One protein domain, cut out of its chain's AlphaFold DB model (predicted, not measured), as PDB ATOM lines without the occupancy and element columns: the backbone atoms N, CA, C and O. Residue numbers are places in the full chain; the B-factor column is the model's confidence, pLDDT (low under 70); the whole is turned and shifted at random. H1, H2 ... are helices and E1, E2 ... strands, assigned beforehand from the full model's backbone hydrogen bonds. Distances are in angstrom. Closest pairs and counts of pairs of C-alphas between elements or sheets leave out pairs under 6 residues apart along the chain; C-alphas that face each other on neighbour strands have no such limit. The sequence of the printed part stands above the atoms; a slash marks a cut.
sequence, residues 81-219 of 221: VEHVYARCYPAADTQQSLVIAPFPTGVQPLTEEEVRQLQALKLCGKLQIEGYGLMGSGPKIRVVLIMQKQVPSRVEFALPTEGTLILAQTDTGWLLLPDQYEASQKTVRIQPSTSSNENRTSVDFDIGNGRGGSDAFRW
ATOM      1  N   VAL A  81     -15.840  45.279  18.743       97.69
ATOM      2  CA  VAL A  81     -16.588  45.543  19.973       97.69
ATOM      3  C   VAL A  81     -17.570  46.674  19.727       97.69
ATOM      4  O   VAL A  81     -17.191  47.837  19.561       97.69
ATOM      5  N   GLU A  82     -18.845  46.321  19.709       97.50
ATOM      6  CA  GLU A  82     -19.937  47.275  19.797       97.50
ATOM      7  C   GLU A  82     -20.134  47.639  21.268       97.50
ATOM      8  O   GLU A  82     -20.401  46.768  22.089       97.50
ATOM      9  N   HIS A  83     -19.962  48.902  21.631       96.88
ATOM     10  CA  HIS A  83     -20.016  49.329  23.024       96.88
ATOM     11  C   HIS A  83     -21.122  50.350  23.255       96.88
ATOM     12  O   HIS A  83     -21.427  51.173  22.392       96.88
ATOM     13  N   VAL A  84     -21.680  50.312  24.459       97.19
ATOM     14  CA  VAL A  84     -22.606  51.306  24.994       97.19
ATOM     15  C   VAL A  84     -22.133  51.677  26.387       97.19
ATOM     16  O   VAL A  84     -21.943  50.810  27.236       97.19
ATOM     17  N   TYR A  85     -21.958  52.967  26.623       97.06
ATOM     18  CA  TYR A  85     -21.593  53.532  27.910       97.06
ATOM     19  C   TYR A  85     -22.796  54.244  28.495       97.06
ATOM     20  O   TYR A  85     -23.397  55.105  27.850       97.06
ATOM     21  N   ALA A  86     -23.144  53.893  29.724       95.44
ATOM     22  CA  ALA A  86     -24.279  54.458  30.418       95.44
ATOM     23  C   ALA A  86     -23.916  54.819  31.853       95.44
ATOM     24  O   ALA A  86     -23.265  54.055  32.566       95.44
ATOM     25  N   ARG A  87     -24.375  55.981  32.303       94.81
ATOM     26  CA  ARG A  87     -24.336  56.375  33.702       94.81
ATOM     27  C   ARG A  87     -25.666  56.061  34.361       94.81
ATOM     28  O   ARG A  87     -26.718  56.453  33.861       94.81
ATOM     29  N   CYS A  88     -25.623  55.372  35.491       93.44
ATOM     30  CA  CYS A  88     -26.780  55.178  36.347       93.44
ATOM     31  C   CYS A  88     -26.699  56.175  37.503       93.44
ATOM     32  O   CYS A  88     -25.738  56.159  38.264       93.44
ATOM     33  N   TYR A  89     -27.710  57.028  37.633       90.75
ATOM     34  CA  TYR A  89     -27.910  57.907  38.781       90.75
ATOM     35  C   TYR A  89     -28.862  57.201  39.742       90.75
ATOM     36  O   TYR A  89     -30.054  57.123  39.426       90.75
ATOM     37  N   PRO A  90     -28.370  56.652  40.867       86.12
ATOM     38  CA  PRO A  90     -29.217  55.924  41.798       86.12
ATOM     39  C   PRO A  90     -30.339  56.816  42.336       86.12
ATOM     40  O   PRO A  90     -30.116  57.993  42.625       86.12
ATOM     41  N   ALA A  91     -31.547  56.271  42.471       84.75
ATOM     42  CA  ALA A  91     -32.611  56.969  43.186       84.75
ATOM     43  C   ALA A  91     -32.280  57.051  44.682       84.75
ATOM     44  O   ALA A  91     -31.708  56.122  45.248       84.75
ATOM     45  N   ALA A  92     -32.710  58.131  45.338       78.06
ATOM     46  CA  ALA A  92     -32.660  58.225  46.798       78.06
ATOM     47  C   ALA A  92     -33.606  57.216  47.480       78.06
ATOM     48  O   ALA A  92     -33.365  56.815  48.615       78.06
ATOM     49  N   ASP A  93     -34.669  56.803  46.781       75.06
ATOM     50  CA  ASP A  93     -35.627  55.801  47.238       75.06
ATOM     51  C   ASP A  93     -35.521  54.526  46.389       75.06
ATOM     52  O   ASP A  93     -35.750  54.533  45.178       75.06
ATOM     53  N   THR A  94     -35.211  53.410  47.051       67.81
ATOM     54  CA  THR A  94     -35.115  52.069  46.452       67.81
ATOM     55  C   THR A  94     -36.439  51.531  45.894       67.81
ATOM     56  O   THR A  94     -36.440  50.512  45.209       67.81
ATOM     57  N   GLN A  95     -37.573  52.190  46.159       67.62
ATOM     58  CA  GLN A  95     -38.860  51.834  45.554       67.62
ATOM     59  C   GLN A  95     -39.018  52.345  44.113       67.62
ATOM     60  O   GLN A  95     -39.938  51.919  43.412       67.62
ATOM     61  N   GLN A  96     -38.133  53.228  43.637       72.31
ATOM     62  CA  GLN A  96     -38.174  53.717  42.257       72.31
ATOM     63  C   GLN A  96     -37.553  52.707  41.286       72.31
ATOM     64  O   GLN A  96     -36.381  52.344  41.398       72.31
ATOM     65  N   SER A  97     -38.332  52.287  40.289       80.12
ATOM     66  CA  SER A  97     -37.851  51.465  39.174       80.12
ATOM     67  C   SER A  97     -36.817  52.207  38.321       80.12
ATOM     68  O   SER A  97     -36.850  53.436  38.235       80.12
ATOM     69  N   LEU A  98     -35.949  51.467  37.627       84.75
ATOM     70  CA  LEU A  98     -35.022  52.038  36.650       84.75
ATOM     71  C   LEU A  98     -35.774  52.762  35.522       84.75
ATOM     72  O   LEU A  98     -36.540  52.154  34.773       84.75
ATOM     73  N   VAL A  99     -35.510  54.055  35.365       86.25
ATOM     74  CA  VAL A  99     -35.992  54.883  34.258       86.25
ATOM     75  C   VAL A  99     -34.852  55.093  33.275       86.25
ATOM     76  O   VAL A  99     -33.803  55.632  33.623       86.25
ATOM     77  N   ILE A 100     -35.057  54.709  32.021       85.81
ATOM     78  CA  ILE A 100     -34.086  54.953  30.954       85.81
ATOM     79  C   ILE A 100     -34.403  56.306  30.321       85.81
ATOM     80  O   ILE A 100     -35.533  56.554  29.905       85.81
ATOM     81  N   ALA A 101     -33.419  57.206  30.289       85.25
ATOM     82  CA  ALA A 101     -33.581  58.510  29.662       85.25
ATOM     83  C   ALA A 101     -33.904  58.345  28.162       85.25
ATOM     84  O   ALA A 101     -33.286  57.505  27.507       85.25
ATOM     85  N   PRO A 102     -34.843  59.136  27.610       79.75
ATOM     86  CA  PRO A 102     -35.232  59.015  26.211       79.75
ATOM     87  C   PRO A 102     -34.058  59.324  25.279       79.75
ATOM     88  O   PRO A 102     -33.235  60.201  25.552       79.75
ATOM     89  N   PHE A 103     -34.016  58.613  24.155       79.00
ATOM     90  CA  PHE A 103     -33.004  58.778  23.116       79.00
ATOM     91  C   PHE A 103     -33.491  59.735  22.023       79.00
ATOM     92  O   PHE A 103     -34.703  59.860  21.818       79.00
ATOM     93  N   PRO A 104     -32.577  60.395  21.286       78.56
ATOM     94  CA  PRO A 104     -32.940  61.074  20.050       78.56
ATOM     95  C   PRO A 104     -33.683  60.128  19.100       78.56
ATOM     96  O   PRO A 104     -33.325  58.956  18.964       78.56
ATOM     97  N   THR A 105     -34.708  60.640  18.421       73.31
ATOM     98  CA  THR A 105     -35.497  59.865  17.457       73.31
ATOM     99  C   THR A 105     -34.595  59.246  16.385       73.31
ATOM    100  O   THR A 105     -33.788  59.944  15.776       73.31
ATOM    101  N   GLY A 106     -34.739  57.939  16.143       76.75
ATOM    102  CA  GLY A 106     -33.926  57.192  15.174       76.75
ATOM    103  C   GLY A 106     -32.624  56.607  15.736       76.75
ATOM    104  O   GLY A 106     -31.904  55.937  15.001       76.75
ATOM    105  N   VAL A 107     -32.335  56.815  17.025       81.25
ATOM    106  CA  VAL A 107     -31.194  56.208  17.721       81.25
ATOM    107  C   VAL A 107     -31.707  55.252  18.793       81.25
ATOM    108  O   VAL A 107     -32.402  55.664  19.719       81.25
ATOM    109  N   GLN A 108     -31.337  53.977  18.690       84.81
ATOM    110  CA  GLN A 108     -31.664  52.953  19.683       84.81
ATOM    111  C   GLN A 108     -30.363  52.313  20.186       84.81
ATOM    112  O   GLN A 108     -29.923  51.296  19.651       84.81
ATOM    113  N   PRO A 109     -29.696  52.929  21.180       90.25
ATOM    114  CA  PRO A 109     -28.398  52.463  21.646       90.25
ATOM    115  C   PRO A 109     -28.517  51.195  22.493       90.25
ATOM    116  O   PRO A 109     -27.524  50.494  22.620       90.25
ATOM    117  N   LEU A 110     -29.694  50.894  23.052       92.50
ATOM    118  CA  LEU A 110     -29.995  49.671  23.800       92.50
ATOM    119  C   LEU A 110     -31.093  48.877  23.096       92.50
ATOM    120  O   LEU A 110     -32.099  49.453  22.673       92.50
ATOM    121  N   THR A 111     -30.925  47.560  23.009       92.31
ATOM    122  CA  THR A 111     -31.962  46.657  22.489       92.31
ATOM    123  C   THR A 111     -33.086  46.466  23.510       92.31
ATOM    124  O   THR A 111     -32.903  46.694  24.704       92.31
ATOM    125  N   GLU A 112     -34.264  46.024  23.067       90.62
ATOM    126  CA  GLU A 112     -35.385  45.727  23.978       90.62
ATOM    127  C   GLU A 112     -35.028  44.644  25.005       90.62
ATOM    128  O   GLU A 112     -35.395  44.746  26.175       90.62
ATOM    129  N   GLU A 113     -34.259  43.636  24.586       91.56
ATOM    130  CA  GLU A 113     -33.778  42.576  25.470       91.56
ATOM    131  C   GLU A 113     -32.815  43.117  26.530       91.56
ATOM    132  O   GLU A 113     -32.939  42.773  27.703       91.56
ATOM    133  N   GLU A 114     -31.910  44.024  26.156       93.44
ATOM    134  CA  GLU A 114     -31.036  44.696  27.120       93.44
ATOM    135  C   GLU A 114     -31.848  45.530  28.103       93.44
ATOM    136  O   GLU A 114     -31.631  45.433  29.303       93.44
ATOM    137  N   VAL A 115     -32.832  46.298  27.631       90.31
ATOM    138  CA  VAL A 115     -33.723  47.059  28.519       90.31
ATOM    139  C   VAL A 115     -34.414  46.131  29.520       90.31
ATOM    140  O   VAL A 115     -34.421  46.423  30.716       90.31
ATOM    141  N   ARG A 116     -34.926  44.986  29.062       89.00
ATOM    142  CA  ARG A 116     -35.567  43.984  29.920       89.00
ATOM    143  C   ARG A 116     -34.595  43.405  30.950       89.00
ATOM    144  O   ARG A 116     -34.946  43.289  32.123       89.00
ATOM    145  N   GLN A 117     -33.373  43.070  30.539       91.00
ATOM    146  CA  GLN A 117     -32.321  42.576  31.431       91.00
ATOM    147  C   GLN A 117     -31.925  43.626  32.474       91.00
ATOM    148  O   GLN A 117     -31.810  43.308  33.656       91.00
ATOM    149  N   LEU A 118     -31.796  44.891  32.071       89.19
ATOM    150  CA  LEU A 118     -31.476  46.004  32.964       89.19
ATOM    151  C   LEU A 118     -32.593  46.323  33.954       89.19
ATOM    152  O   LEU A 118     -32.302  46.693  35.084       89.19
ATOM    153  N   GLN A 119     -33.854  46.164  33.559       85.44
ATOM    154  CA  GLN A 119     -34.999  46.285  34.466       85.44
ATOM    155  C   GLN A 119     -35.099  45.107  35.443       85.44
ATOM    156  O   GLN A 119     -35.623  45.264  36.545       85.44
ATOM    157  N   ALA A 120     -34.610  43.926  35.049       85.38
ATOM    158  CA  ALA A 120     -34.520  42.761  35.926       85.38
ATOM    159  C   ALA A 120     -33.361  42.877  36.930       85.38
ATOM    160  O   ALA A 120     -33.446  42.334  38.037       85.38
ATOM    161  N   LEU A 121     -32.300  43.618  36.585       80.62
ATOM    162  CA  LEU A 121     -31.357  44.101  37.583       80.62
ATOM    163  C   LEU A 121     -32.131  45.028  38.525       80.62
ATOM    164  O   LEU A 121     -32.790  45.964  38.086       80.62
ATOM    165  N   LYS A 122     -32.047  44.794  39.836       77.56
ATOM    166  CA  LYS A 122     -32.665  45.652  40.865       77.56
ATOM    167  C   LYS A 122     -31.945  47.009  40.996       77.56
ATOM    168  O   LYS A 122     -31.665  47.463  42.100       77.56
ATOM    169  N   LEU A 123     -31.575  47.616  39.870       79.88
ATOM    170  CA  LEU A 123     -31.046  48.965  39.778       79.88
ATOM    171  C   LEU A 123     -32.220  49.939  39.900       79.88
ATOM    172  O   LEU A 123     -33.236  49.796  39.225       79.88
ATOM    173  N   CYS A 124     -32.067  50.943  40.752       83.31
ATOM    174  CA  CYS A 124     -33.066  51.981  40.981       83.31
ATOM    175  C   CYS A 124     -32.511  53.320  40.501       83.31
ATOM    176  O   CYS A 124     -31.332  53.599  40.721       83.31
ATOM    177  N   GLY A 125     -33.340  54.168  39.888       87.75
ATOM    178  CA  GLY A 125     -32.939  55.514  39.461       87.75
ATOM    179  C   GLY A 125     -32.958  55.730  37.954       87.75
ATOM    180  O   GLY A 125     -33.819  55.196  37.264       87.75
ATOM    181  N   LYS A 126     -32.054  56.569  37.442       91.12
ATOM    182  CA  LYS A 126     -32.060  57.019  36.044       91.12
ATOM    183  C   LYS A 126     -30.832  56.527  35.286       91.12
ATOM    184  O   LYS A 126     -29.712  56.839  35.673       91.12
ATOM    185  N   LEU A 127     -31.040  55.846  34.163       92.50
ATOM    186  CA  LEU A 127     -29.982  55.464  33.231       92.50
ATOM    187  C   LEU A 127     -29.850  56.514  32.117       92.50
ATOM    188  O   LEU A 127     -30.823  56.815  31.427       92.50
ATOM    189  N   GLN A 128     -28.654  57.065  31.928       92.56
ATOM    190  CA  GLN A 128     -28.318  58.019  30.871       92.56
ATOM    191  C   GLN A 128     -27.195  57.455  30.006       92.56
ATOM    192  O   GLN A 128     -26.163  57.060  30.530       92.56
ATOM    193  N   ILE A 129     -27.363  57.451  28.686       93.38
ATOM    194  CA  ILE A 129     -26.306  57.026  27.761       93.38
ATOM    195  C   ILE A 129     -25.303  58.163  27.576       93.38
ATOM    196  O   ILE A 129     -25.688  59.295  27.294       93.38
ATOM    197  N   GLU A 130     -24.026  57.838  27.742       92.19
ATOM    198  CA  GLU A 130     -22.879  58.743  27.601       92.19
ATOM    199  C   GLU A 130     -22.263  58.640  26.202       92.19
ATOM    200  O   GLU A 130     -21.811  59.629  25.632       92.19
ATOM    201  N   GLY A 131     -22.277  57.440  25.623       92.50
ATOM    202  CA  GLY A 131     -21.717  57.186  24.305       92.50
ATOM    203  C   GLY A 131     -21.986  55.764  23.843       92.50
ATOM    204  O   GLY A 131     -22.300  54.884  24.641       92.50
ATOM    205  N   TYR A 132     -21.889  55.543  22.541       94.25
ATOM    206  CA  TYR A 132     -21.956  54.218  21.940       94.25
ATOM    207  C   TYR A 132     -21.193  54.223  20.617       94.25
ATOM    208  O   TYR A 132     -21.018  55.276  19.998       94.25
ATOM    209  N   GLY A 133     -20.748  53.055  20.169       94.06
ATOM    210  CA  GLY A 133     -20.003  52.953  18.924       94.06
ATOM    211  C   GLY A 133     -19.516  51.548  18.623       94.06
ATOM    212  O   GLY A 133     -19.790  50.597  19.350       94.06
ATOM    213  N   LEU A 134     -18.768  51.436  17.530       95.12
ATOM    214  CA  LEU A 134     -18.109  50.209  17.109       95.12
ATOM    215  C   LEU A 134     -16.603  50.446  17.074       95.12
ATOM    216  O   LEU A 134     -16.142  51.462  16.556       95.12
ATOM    217  N   MET A 135     -15.844  49.498  17.604       94.06
ATOM    218  CA  MET A 135     -14.389  49.537  17.612       94.06
ATOM    219  C   MET A 135     -13.811  48.226  17.096       94.06
ATOM    220  O   MET A 135     -14.339  47.163  17.393       94.06
ATOM    221  N   GLY A 136     -12.700  48.293  16.365       93.12
ATOM    222  CA  GLY A 136     -12.033  47.104  15.839       93.12
ATOM    223  C   GLY A 136     -12.710  46.533  14.593       93.12
ATOM    224  O   GLY A 136     -13.474  47.207  13.903       93.12
ATOM    225  N   SER A 137     -12.374  45.288  14.265       90.69
ATOM    226  CA  SER A 137     -12.877  44.595  13.075       90.69
ATOM    227  C   SER A 137     -12.854  43.089  13.300       90.69
ATOM    228  O   SER A 137     -11.965  42.610  13.995       90.69
ATOM    229  N   GLY A 138     -13.747  42.344  12.654       91.12
ATOM    230  CA  GLY A 138     -13.841  40.889  12.804       91.12
ATOM    231  C   GLY A 138     -15.185  40.470  13.401       91.12
ATOM    232  O   GLY A 138     -16.155  41.223  13.267       91.12
ATOM    233  N   PRO A 139     -15.264  39.284  14.033       93.94
ATOM    234  CA  PRO A 139     -16.452  38.846  14.755       93.94
ATOM    235  C   PRO A 139     -16.888  39.900  15.771       93.94
ATOM    236  O   PRO A 139     -16.061  40.452  16.501       93.94
ATOM    237  N   LYS A 140     -18.185  40.209  15.770       96.25
ATOM    238  CA  LYS A 140     -18.746  41.279  16.587       96.25
ATOM    239  C   LYS A 140     -19.214  40.735  17.931       96.25
ATOM    240  O   LYS A 140     -20.062  39.847  17.965       96.25
ATOM    241  N   ILE A 141     -18.730  41.340  19.005       97.25
ATOM    242  CA  ILE A 141     -19.286  41.210  20.352       97.25
ATOM    243  C   ILE A 141     -19.866  42.547  20.793       97.25
ATOM    244  O   ILE A 141     -19.495  43.600  20.266       97.25
ATOM    245  N   ARG A 142     -20.761  42.512  21.774       97.94
ATOM    246  CA  ARG A 142     -21.411  43.707  22.298       97.94
ATOM    247  C   ARG A 142     -21.182  43.858  23.797       97.94
ATOM    248  O   ARG A 142     -21.295  42.893  24.543       97.94
ATOM    249  N   VAL A 143     -20.859  45.067  24.242       98.12
ATOM    250  CA  VAL A 143     -20.604  45.387  25.648       98.12
ATOM    251  C   VAL A 143     -21.452  46.577  26.076       98.12
ATOM    252  O   VAL A 143     -21.313  47.672  25.536       98.12
ATOM    253  N   VAL A 144     -22.301  46.385  27.082       98.00
ATOM    254  CA  VAL A 144     -23.076  47.463  27.708       98.00
ATOM    255  C   VAL A 144     -22.484  47.732  29.084       98.00
ATOM    256  O   VAL A 144     -22.649  46.937  30.004       98.00
ATOM    257  N   LEU A 145     -21.771  48.844  29.230       98.00
ATOM    258  CA  LEU A 145     -21.125  49.239  30.475       98.00
ATOM    259  C   LEU A 145     -21.942  50.318  31.186       98.00
ATOM    260  O   LEU A 145     -22.117  51.424  30.675       98.00
ATOM    261  N   ILE A 146     -22.391  49.997  32.392       96.50
ATOM    262  CA  ILE A 146     -23.164  50.860  33.274       96.50
ATOM    263  C   ILE A 146     -22.316  51.210  34.487       96.50
ATOM    264  O   ILE A 146     -21.911  50.331  35.247       96.50
ATOM    265  N   MET A 147     -22.078  52.501  34.694       96.31
ATOM    266  CA  MET A 147     -21.313  53.005  35.832       96.31
ATOM    267  C   MET A 147     -22.150  53.948  36.697       96.31
ATOM    268  O   MET A 147     -22.944  54.735  36.188       96.31
ATOM    269  N   GLN A 148     -21.960  53.879  38.010       93.38
ATOM    270  CA  GLN A 148     -22.591  54.764  38.997       93.38
ATOM    271  C   GLN A 148     -21.598  55.781  39.569       93.38
ATOM    272  O   GLN A 148     -21.989  56.880  39.954       93.38
ATOM    273  N   LYS A 149     -20.311  55.426  39.617       93.19
ATOM    274  CA  LYS A 149     -19.230  56.231  40.191       93.19
ATOM    275  C   LYS A 149     -17.883  55.883  39.568       93.19
ATOM    276  O   LYS A 149     -17.702  54.812  38.990       93.19
ATOM    277  N   GLN A 150     -16.902  56.759  39.744       93.44
ATOM    278  CA  GLN A 150     -15.541  56.476  39.306       93.44
ATOM    279  C   GLN A 150     -14.986  55.221  39.996       93.44
ATOM    280  O   GLN A 150     -15.186  55.007  41.193       93.44
ATOM    281  N   VAL A 151     -14.283  54.378  39.238       92.94
ATOM    282  CA  VAL A 151     -13.512  53.276  39.826       92.94
ATOM    283  C   VAL A 151     -12.282  53.831  40.550       92.94
ATOM    284  O   VAL A 151     -11.612  54.695  39.994       92.94
ATOM    285  N   PRO A 152     -11.933  53.338  41.749       90.56
ATOM    286  CA  PRO A 152     -10.770  53.839  42.485       90.56
ATOM    287  C   PRO A 152      -9.436  53.346  41.901       90.56
ATOM    288  O   PRO A 152      -8.384  53.907  42.181       90.56
ATOM    289  N   SER A 153      -9.459  52.263  41.123       93.56
ATOM    290  CA  SER A 153      -8.283  51.663  40.492       93.56
ATOM    291  C   SER A 153      -8.689  50.830  39.275       93.56
ATOM    292  O   SER A 153      -9.877  50.679  38.980       93.56
ATOM    293  N   ARG A 154      -7.696  50.315  38.546       95.38
ATOM    294  CA  ARG A 154      -7.901  49.468  37.367       95.38
ATOM    295  C   ARG A 154      -8.674  48.197  37.721       95.38
ATOM    296  O   ARG A 154      -8.253  47.434  38.585       95.38
ATOM    297  N   VAL A 155      -9.730  47.931  36.958       97.12
ATOM    298  CA  VAL A 155     -10.446  46.651  36.918       97.12
ATOM    299  C   VAL A 155     -10.451  46.106  35.492       97.12
ATOM    300  O   VAL A 155     -10.428  46.870  34.523       97.12
ATOM    301  N   GLU A 156     -10.451  44.783  35.356       97.94
ATOM    302  CA  GLU A 156     -10.495  44.108  34.059       97.94
ATOM    303  C   GLU A 156     -11.499  42.963  34.076       97.94
ATOM    304  O   GLU A 156     -11.582  42.217  35.050       97.94
ATOM    305  N   PHE A 157     -12.228  42.819  32.972       98.25
ATOM    306  CA  PHE A 157     -13.180  41.737  32.754       98.25
ATOM    307  C   PHE A 157     -12.846  41.029  31.454       98.25
ATOM    308  O   PHE A 157     -12.498  41.683  30.466       98.25
ATOM    309  N   ALA A 158     -12.961  39.704  31.449       97.75
ATOM    310  CA  ALA A 158     -12.910  38.944  30.211       97.75
ATOM    311  C   ALA A 158     -14.093  39.331  29.315       97.75
ATOM    312  O   ALA A 158     -15.180  39.649  29.790       97.75
ATOM    313  N   LEU A 159     -13.864  39.338  28.010       97.88
ATOM    314  CA  LEU A 159     -14.911  39.522  27.015       97.88
ATOM    315  C   LEU A 159     -15.438  38.150  26.594       97.88
ATOM    316  O   LEU A 159     -14.644  37.203  26.545       97.88
ATOM    317  N   PRO A 160     -16.731  38.018  26.267       97.31
ATOM    318  CA  PRO A 160     -17.253  36.761  25.761       97.31
ATOM    319  C   PRO A 160     -16.661  36.444  24.381       97.31
ATOM    320  O   PRO A 160     -16.224  37.344  23.659       97.31
ATOM    321  N   THR A 161     -16.643  35.166  24.012       95.19
ATOM    322  CA  THR A 161     -16.289  34.726  22.651       95.19
ATOM    323  C   THR A 161     -17.287  35.242  21.611       95.19
ATOM    324  O   THR A 161     -16.885  35.611  20.507       95.19
ATOM    325  N   GLU A 162     -18.566  35.336  21.980       95.19
ATOM    326  CA  GLU A 162     -19.655  35.860  21.157       95.19
ATOM    327  C   GLU A 162     -20.790  36.471  22.002       95.19
ATOM    328  O   GLU A 162     -20.893  36.242  23.205       95.19
ATOM    329  N   GLY A 163     -21.668  37.253  21.368       95.38
ATOM    330  CA  GLY A 163     -22.874  37.785  22.011       95.38
ATOM    331  C   GLY A 163     -22.659  39.083  22.797       95.38
ATOM    332  O   GLY A 163     -21.843  39.928  22.416       95.38
ATOM    333  N   THR A 164     -23.450  39.259  23.859       97.12
ATOM    334  CA  THR A 164     -23.533  40.499  24.645       97.12
ATOM    335  C   THR A 164     -23.080  40.276  26.084       97.12
ATOM    336  O   THR A 164     -23.509  39.320  26.726       97.12
ATOM    337  N   LEU A 165     -22.273  41.202  26.603       97.75
ATOM    338  CA  LEU A 165     -21.925  41.308  28.015       97.75
ATOM    339  C   LEU A 165     -22.419  42.643  28.582       97.75
ATOM    340  O   LEU A 165     -22.000  43.710  28.134       97.75
ATOM    341  N   ILE A 166     -23.273  42.593  29.600       97.56
ATOM    342  CA  ILE A 166     -23.653  43.764  30.393       97.56
ATOM    343  C   ILE A 166     -22.799  43.793  31.661       97.56
ATOM    344  O   ILE A 166     -22.791  42.843  32.440       97.56
ATOM    345  N   LEU A 167     -22.102  44.904  31.873       97.38
ATOM    346  CA  LEU A 167     -21.275  45.202  33.038       97.38
ATOM    347  C   LEU A 167     -21.948  46.316  33.829       97.38
ATOM    348  O   LEU A 167     -21.955  47.457  33.376       97.38
ATOM    349  N   ALA A 168     -22.497  46.020  35.003       95.75
ATOM    350  CA  ALA A 168     -23.149  47.022  35.837       95.75
ATOM    351  C   ALA A 168     -22.410  47.225  37.158       95.75
ATOM    352  O   ALA A 168     -22.297  46.316  37.978       95.75
ATOM    353  N   GLN A 169     -21.926  48.444  37.378       94.44
ATOM    354  CA  GLN A 169     -21.373  48.858  38.656       94.44
ATOM    355  C   GLN A 169     -22.508  49.129  39.648       94.44
ATOM    356  O   GLN A 169     -23.443  49.875  39.361       94.44
ATOM    357  N   THR A 170     -22.387  48.543  40.830       89.06
ATOM    358  CA  THR A 170     -23.277  48.722  41.979       89.06
ATOM    359  C   THR A 170     -22.464  49.163  43.192       89.06
ATOM    360  O   THR A 170     -21.229  49.147  43.170       89.06
ATOM    361  N   ASP A 171     -23.137  49.505  44.288       84.38
ATOM    362  CA  ASP A 171     -22.446  49.860  45.527       84.38
ATOM    363  C   ASP A 171     -21.641  48.719  46.142       84.38
ATOM    364  O   ASP A 171     -20.611  48.974  46.767       84.38
ATOM    365  N   THR A 172     -22.061  47.473  45.924       85.31
ATOM    366  CA  THR A 172     -21.406  46.278  46.472       85.31
ATOM    367  C   THR A 172     -20.387  45.646  45.523       85.31
ATOM    368  O   THR A 172     -19.717  44.693  45.909       85.31
ATOM    369  N   GLY A 173     -20.261  46.137  44.287       91.12
ATOM    370  CA  GLY A 173     -19.336  45.587  43.296       91.12
ATOM    371  C   GLY A 173     -19.896  45.585  41.877       91.12
ATOM    372  O   GLY A 173     -20.710  46.431  41.517       91.12
ATOM    373  N   TRP A 174     -19.447  44.631  41.067       94.56
ATOM    374  CA  TRP A 174     -19.839  44.502  39.664       94.56
ATOM    375  C   TRP A 174     -20.823  43.356  39.464       94.56
ATOM    376  O   TRP A 174     -20.605  42.253  39.962       94.56
ATOM    377  N   LEU A 175     -21.881  43.620  38.705       94.25
ATOM    378  CA  LEU A 175     -22.796  42.616  38.180       94.25
ATOM    379  C   LEU A 175     -22.487  42.376  36.702       94.25
ATOM    380  O   LEU A 175     -22.231  43.320  35.951       94.25
ATOM    381  N   LEU A 176     -22.526  41.107  36.306       95.38
ATOM    382  CA  LEU A 176     -22.291  40.635  34.945       95.38
ATOM    383  C   LEU A 176     -23.569  39.964  34.447       95.38
ATOM    384  O   LEU A 176     -24.122  39.133  35.167       95.38
ATOM    385  N   LEU A 177     -24.032  40.316  33.245       94.44
ATOM    386  CA  LEU A 177     -25.077  39.565  32.548       94.44
ATOM    387  C   LEU A 177     -24.614  39.158  31.138       94.44
ATOM    388  O   LEU A 177     -24.203  40.035  30.375       94.44
ATOM    389  N   PRO A 178     -24.724  37.866  30.775       93.88
ATOM    390  CA  PRO A 178     -25.048  36.758  31.679       93.88
ATOM    391  C   PRO A 178     -23.975  36.594  32.776       93.88
ATOM    392  O   PRO A 178     -22.841  37.049  32.631       93.88
ATOM    393  N   ASP A 179     -24.350  35.977  33.896       90.75
ATOM    394  CA  ASP A 179     -23.445  35.705  35.023       90.75
ATOM    395  C   ASP A 179     -22.392  34.639  34.679       90.75
ATOM    396  O   ASP A 179     -21.310  34.606  35.266       90.75
ATOM    397  N   GLN A 180     -22.698  33.798  33.689       92.31
ATOM    398  CA  GLN A 180     -21.797  32.824  33.092       92.31
ATOM    399  C   GLN A 180     -21.772  32.991  31.573       92.31
ATOM    400  O   GLN A 180     -22.810  33.042  30.914       92.31
ATOM    401  N   TYR A 181     -20.570  33.044  31.013       95.94
ATOM    402  CA  TYR A 181     -20.322  33.046  29.576       95.94
ATOM    403  C   TYR A 181     -18.976  32.386  29.288       95.94
ATOM    404  O   TYR A 181     -18.119  32.267  30.168       95.94
ATOM    405  N   GLU A 182     -18.775  31.969  28.042       96.50
ATOM    406  CA  GLU A 182     -17.471  31.503  27.588       96.50
ATOM    407  C   GLU A 182     -16.517  32.699  27.468       96.50
ATOM    408  O   GLU A 182     -16.622  33.533  26.567       96.50
ATOM    409  N   ALA A 183     -15.603  32.810  28.430       96.31
ATOM    410  CA  ALA A 183     -14.619  33.876  28.472       96.31
ATOM    411  C   ALA A 183     -13.544  33.677  27.395       96.31
ATOM    412  O   ALA A 183     -12.872  32.647  27.333       96.31
ATOM    413  N   SER A 184     -13.332  34.706  26.580       94.94
ATOM    414  CA  SER A 184     -12.191  34.783  25.671       94.94
ATOM    415  C   SER A 184     -10.925  35.249  26.406       94.94
ATOM    416  O   SER A 184     -10.960  35.706  27.548       94.94
ATOM    417  N   GLN A 185      -9.782  35.198  25.717       94.75
ATOM    418  CA  GLN A 185      -8.533  35.809  26.198       94.75
ATOM    419  C   GLN A 185      -8.538  37.348  26.085       94.75
ATOM    420  O   GLN A 185      -7.589  38.002  26.516       94.75
ATOM    421  N   LYS A 186      -9.571  37.938  25.469       96.75
ATOM    422  CA  LYS A 186      -9.728  39.388  25.316       96.75
ATOM    423  C   LYS A 186     -10.396  39.972  26.544       96.75
ATOM    424  O   LYS A 186     -11.166  39.305  27.227       96.75
ATOM    425  N   THR A 187     -10.083  41.227  26.840       98.06
ATOM    426  CA  THR A 187     -10.546  41.885  28.063       98.06
ATOM    427  C   THR A 187     -10.955  43.326  27.813       98.06
ATOM    428  O   THR A 187     -10.362  44.020  26.985       98.06
ATOM    429  N   VAL A 188     -11.918  43.801  28.596       98.25
ATOM    430  CA  VAL A 188     -12.175  45.228  28.790       98.25
ATOM    431  C   VAL A 188     -11.491  45.686  30.069       98.25
ATOM    432  O   VAL A 188     -11.579  45.031  31.106       98.25
ATOM    433  N   ARG A 189     -10.786  46.811  29.984       98.00
ATOM    434  CA  ARG A 189     -10.133  47.486  31.101       98.00
ATOM    435  C   ARG A 189     -10.874  48.770  31.410       98.00
ATOM    436  O   ARG A 189     -11.140  49.549  30.505       98.00
ATOM    437  N   ILE A 190     -11.154  48.993  32.686       97.75
ATOM    438  CA  ILE A 190     -11.813  50.197  33.189       97.75
ATOM    439  C   ILE A 190     -10.928  50.761  34.294       97.75
ATOM    440  O   ILE A 190     -10.571  50.048  35.232       97.75
ATOM    441  N   GLN A 191     -10.530  52.024  34.185       96.12
ATOM    442  CA  GLN A 191      -9.608  52.641  35.142       96.12
ATOM    443  C   GLN A 191      -9.798  54.161  35.205       96.12
ATOM    444  O   GLN A 191     -10.359  54.738  34.268       96.12
ATOM    445  N   PRO A 192      -9.331  54.837  36.271       94.88
ATOM    446  CA  PRO A 192      -9.155  56.284  36.229       94.88
ATOM    447  C   PRO A 192      -8.338  56.686  34.999       94.88
ATOM    448  O   PRO A 192      -7.390  55.984  34.630       94.88
ATOM    449  N   SER A 193      -8.714  57.789  34.355       90.56
ATOM    450  CA  SER A 193      -7.948  58.301  33.223       90.56
ATOM    451  C   SER A 193      -6.537  58.641  33.680       90.56
ATOM    452  O   SER A 193      -6.339  59.284  34.706       90.56
ATOM    453  N   THR A 194      -5.547  58.198  32.909       78.75
ATOM    454  CA  THR A 194      -4.139  58.558  33.124       78.75
ATOM    455  C   THR A 194      -3.792  59.907  32.492       78.75
ATOM    456  O   THR A 194      -2.643  60.337  32.555       78.75
ATOM    457  N   SER A 195      -4.757  60.550  31.825       70.62
ATOM    458  CA  SER A 195      -4.627  61.928  31.359       70.62
ATOM    459  C   SER A 195      -4.728  62.902  32.539       70.62
ATOM    460  O   SER A 195      -5.160  62.529  33.625       70.62
ATOM    461  N   SER A 196      -4.366  64.170  32.338       63.94
ATOM    462  CA  SER A 196      -4.365  65.229  33.364       63.94
ATOM    463  C   SER A 196      -5.728  65.536  34.019       63.94
ATOM    464  O   SER A 196      -5.823  66.483  34.792       63.94
ATOM    465  N   ASN A 197      -6.785  64.785  33.698       70.00
ATOM    466  CA  ASN A 197      -8.128  64.932  34.249       70.00
ATOM    467  C   ASN A 197      -8.447  63.741  35.161       70.00
ATOM    468  O   ASN A 197      -8.963  62.717  34.705       70.00
ATOM    469  N   GLU A 198      -8.175  63.896  36.455       77.38
ATOM    470  CA  GLU A 198      -8.384  62.846  37.460       77.38
ATOM    471  C   GLU A 198      -9.860  62.451  37.622       77.38
ATOM    472  O   GLU A 198     -10.136  61.348  38.070       77.38
ATOM    473  N   ASN A 199     -10.817  63.281  37.187       89.69
ATOM    474  CA  ASN A 199     -12.263  63.025  37.265       89.69
ATOM    475  C   ASN A 199     -12.830  62.228  36.073       89.69
ATOM    476  O   ASN A 199     -14.018  62.323  35.753       89.69
ATOM    477  N   ARG A 200     -12.006  61.448  35.368       92.75
ATOM    478  CA  ARG A 200     -12.439  60.661  34.204       92.75
ATOM    479  C   ARG A 200     -12.208  59.169  34.374       92.75
ATOM    480  O   ARG A 200     -11.311  58.732  35.091       92.75
ATOM    481  N   THR A 201     -13.006  58.374  33.668       95.44
ATOM    482  CA  THR A 201     -12.779  56.931  33.526       95.44
ATOM    483  C   THR A 201     -12.497  56.596  32.073       95.44
ATOM    484  O   THR A 201     -13.312  56.898  31.199       95.44
ATOM    485  N   SER A 202     -11.360  55.946  31.837       95.56
ATOM    486  CA  SER A 202     -11.004  55.375  30.542       95.56
ATOM    487  C   SER A 202     -11.478  53.928  30.456       95.56
ATOM    488  O   SER A 202     -11.422  53.183  31.442       95.56
ATOM    489  N   VAL A 203     -11.956  53.551  29.271       97.19
ATOM    490  CA  VAL A 203     -12.414  52.198  28.952       97.19
ATOM    491  C   VAL A 203     -11.682  51.727  27.703       97.19
ATOM    492  O   VAL A 203     -11.844  52.319  26.637       97.19
ATOM    493  N   ASP A 204     -10.891  50.661  27.846       97.12
ATOM    494  CA  ASP A 204     -10.038  50.117  26.788       97.12
ATOM    495  C   ASP A 204     -10.329  48.633  26.536       97.12
ATOM    496  O   ASP A 204     -10.182  47.790  27.428       97.12
ATOM    497  N   PHE A 205     -10.647  48.279  25.297       97.75
ATOM    498  CA  PHE A 205     -10.878  46.906  24.855       97.75
ATOM    499  C   PHE A 205      -9.626  46.330  24.196       97.75
ATOM    500  O   PHE A 205      -9.055  46.956  23.306       97.75
ATOM    501  N   ASP A 206      -9.208  45.125  24.591       97.19
ATOM    502  CA  ASP A 206      -8.292  44.315  23.778       97.19
ATOM    503  C   ASP A 206      -9.058  43.784  22.564       97.19
ATOM    504  O   ASP A 206      -9.907  42.902  22.689       97.19
ATOM    505  N   ILE A 207      -8.751  44.334  21.393       95.19
ATOM    506  CA  ILE A 207      -9.411  44.001  20.127       95.19
ATOM    507  C   ILE A 207      -8.581  43.038  19.270       95.19
ATOM    508  O   ILE A 207      -8.864  42.872  18.089       95.19
ATOM    509  N   GLY A 208      -7.547  42.406  19.838       91.44
ATOM    510  CA  GLY A 208      -6.746  41.379  19.164       91.44
ATOM    511  C   GLY A 208      -5.474  41.853  18.475       91.44
ATOM    512  O   GLY A 208      -4.573  41.045  18.272       91.44
ATOM    513  N   ASN A 209      -5.357  43.147  18.192       89.38
ATOM    514  CA  ASN A 209      -4.159  43.783  17.637       89.38
ATOM    515  C   ASN A 209      -3.647  44.942  18.515       89.38
ATOM    516  O   ASN A 209      -2.958  45.840  18.037       89.38
ATOM    517  N   GLY A 210      -4.006  44.926  19.800       91.00
ATOM    518  CA  GLY A 210      -3.743  46.000  20.750       91.00
ATOM    519  C   GLY A 210      -5.006  46.387  21.511       91.00
ATOM    520  O   GLY A 210      -6.049  45.739  21.392       91.00
ATOM    521  N   ARG A 211      -4.897  47.452  22.309       93.88
ATOM    522  CA  ARG A 211      -6.038  48.040  23.009       93.88
ATOM    523  C   ARG A 211      -6.518  49.295  22.298       93.88
ATOM    524  O   ARG A 211      -5.705  50.153  21.967       93.88
ATOM    525  N   GLY A 212      -7.826  49.392  22.096       91.25
ATOM    526  CA  GLY A 212      -8.497  50.613  21.661       91.25
ATOM    527  C   GLY A 212      -9.476  51.078  22.732       91.25
ATOM    528  O   GLY A 212     -10.102  50.251  23.392       91.25
ATOM    529  N   GLY A 213      -9.615  52.387  22.910       89.38
ATOM    530  CA  GLY A 213     -10.441  52.944  23.972       89.38
ATOM    531  C   GLY A 213     -10.504  54.462  23.952       89.38
ATOM    532  O   GLY A 213      -9.942  55.118  23.071       89.38
ATOM    533  N   SER A 214     -11.216  55.014  24.926       88.75
ATOM    534  CA  SER A 214     -11.288  56.453  25.163       88.75
ATOM    535  C   SER A 214     -11.648  56.747  26.617       88.75
ATOM    536  O   SER A 214     -12.067  55.863  27.369       88.75
ATOM    537  N   ASP A 215     -11.557  58.020  27.003       91.62
ATOM    538  CA  ASP A 215     -12.259  58.510  28.186       91.62
ATOM    539  C   ASP A 215     -13.769  58.409  27.939       91.62
ATOM    540  O   ASP A 215     -14.321  59.140  27.116       91.62
ATOM    541  N   ALA A 216     -14.420  57.470  28.621       92.50
ATOM    542  CA  ALA A 216     -15.830  57.141  28.425       92.50
ATOM    543  C   ALA A 216     -16.755  57.909  29.379       92.50
ATOM    544  O   ALA A 216     -17.897  58.195  29.032       92.50
ATOM    545  N   PHE A 217     -16.264  58.258  30.574       94.44
ATOM    546  CA  PHE A 217     -17.055  58.931  31.607       94.44
ATOM    547  C   PHE A 217     -16.320  60.139  32.178       94.44
ATOM    548  O   PHE A 217     -15.102  60.103  32.374       94.44
ATOM    549  N   ARG A 218     -17.089  61.183  32.504       92.88
ATOM    550  CA  ARG A 218     -16.641  62.360  33.257       92.88
ATOM    551  C   ARG A 218     -17.461  62.515  34.533       92.88
ATOM    552  O   ARG A 218     -18.673  62.727  34.463       92.88
ATOM    553  N   TRP A 219     -16.800  62.459  35.674       91.19
ATOM    554  CA  TRP A 219     -17.404  62.553  36.995       91.19
ATOM    555  C   TRP A 219     -17.429  64.011  37.478       91.19
ATOM    556  O   TRP A 219     -16.577  64.798  37.059       91.19
TER     557      TRP A 219
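What this domain is: This is residues 81 to 219 of the 221 residues of an uncharacterized protein of Acidobacteria bacterium (UniProt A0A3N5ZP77). What would one see first? Two strongly twisted sheets, E2 E1 E3 E5 E6 and E4 E7 E8 E9, pack face to face as a sandwich, while the one short helix, H1, only grazes the five-stranded sheet, and a long loop, residues 91 to 111, leads to it. What makes it up? The printed part has 139 residues with one named helix and nine named strands, in the order E1 H1 E2 E3 E4 E5 E6 E7 E8 E9; the class is mostly strand. The first sheet is mixed, the second antiparallel. How large is it? It is compact, with a radius of gyration of the C-alphas of 14.6 A and spans of 44 by 35 by 32 A.

Where its parts are: Where does the first half run? E1, residues 81 to 90, begins with C-alpha 81 at (-16.588, 45.543, 19.973) and is 27.3 A long. H1 is residues 112 to 120, E2 residues 125 to 136 and 32.6 A long, E3 residues 140 to 147, and E4 residues 155 to 160. Where does the rest run? E5 is residues 163 to 170, E6 residues 173 to 177, and E7 residues 183 to 192, which bends by 70 degrees at residue 186. E8 is residues 200 to 206, and E9, residues 211 to 218, ends with C-alpha 218 at (-16.641, 62.360, 33.257).

How they stand to each other: How is the larger sheet paired? E2 and E1 are antiparallel, with N 85 and O 131 2.8 A apart; E1 and E3 are parallel, with N 84 and O 143 2.9 A apart. E3 and E5 are parallel, with N 144 and O 165 2.9 A apart; the hairpin E5 and E6 has N 168 and O 175 at 2.9 A. And the other sheet? E4 and E7 are antiparallel, with N 157 and O 188 3.0 A apart. E7, E8 and E9 form a meander, each strand the antiparallel neighbour of the one before, with N 189 and O 204 at 2.8 A and N 205 and O 212 at 2.8 A. How do the sheets meet? The parts that face each other are 9.7 A centre to centre, their strands at 28 degrees; between E2 and E9 the closest C-alphas are those of Glu 130 and Phe 217, 7.1 A apart. Where is the helix? H1 grazes the larger sheet with residues 114 to 118, and every O i to N i+4 pair in it is within hydrogen-bond range.

The domain as a whole: How far does it reach? The two C-alphas farthest apart are those of Gln 95 and Asn 209, 45.3 A. Is anything missing or uncertain? The printed part has no cut; residues 94 to 95 and residue 196 have pLDDT under 70. Which link is long? The link from E1 to H1, 21 residues, is long; its residues 99 to 100 pair, parallel, with residues 126 to 127 of E2.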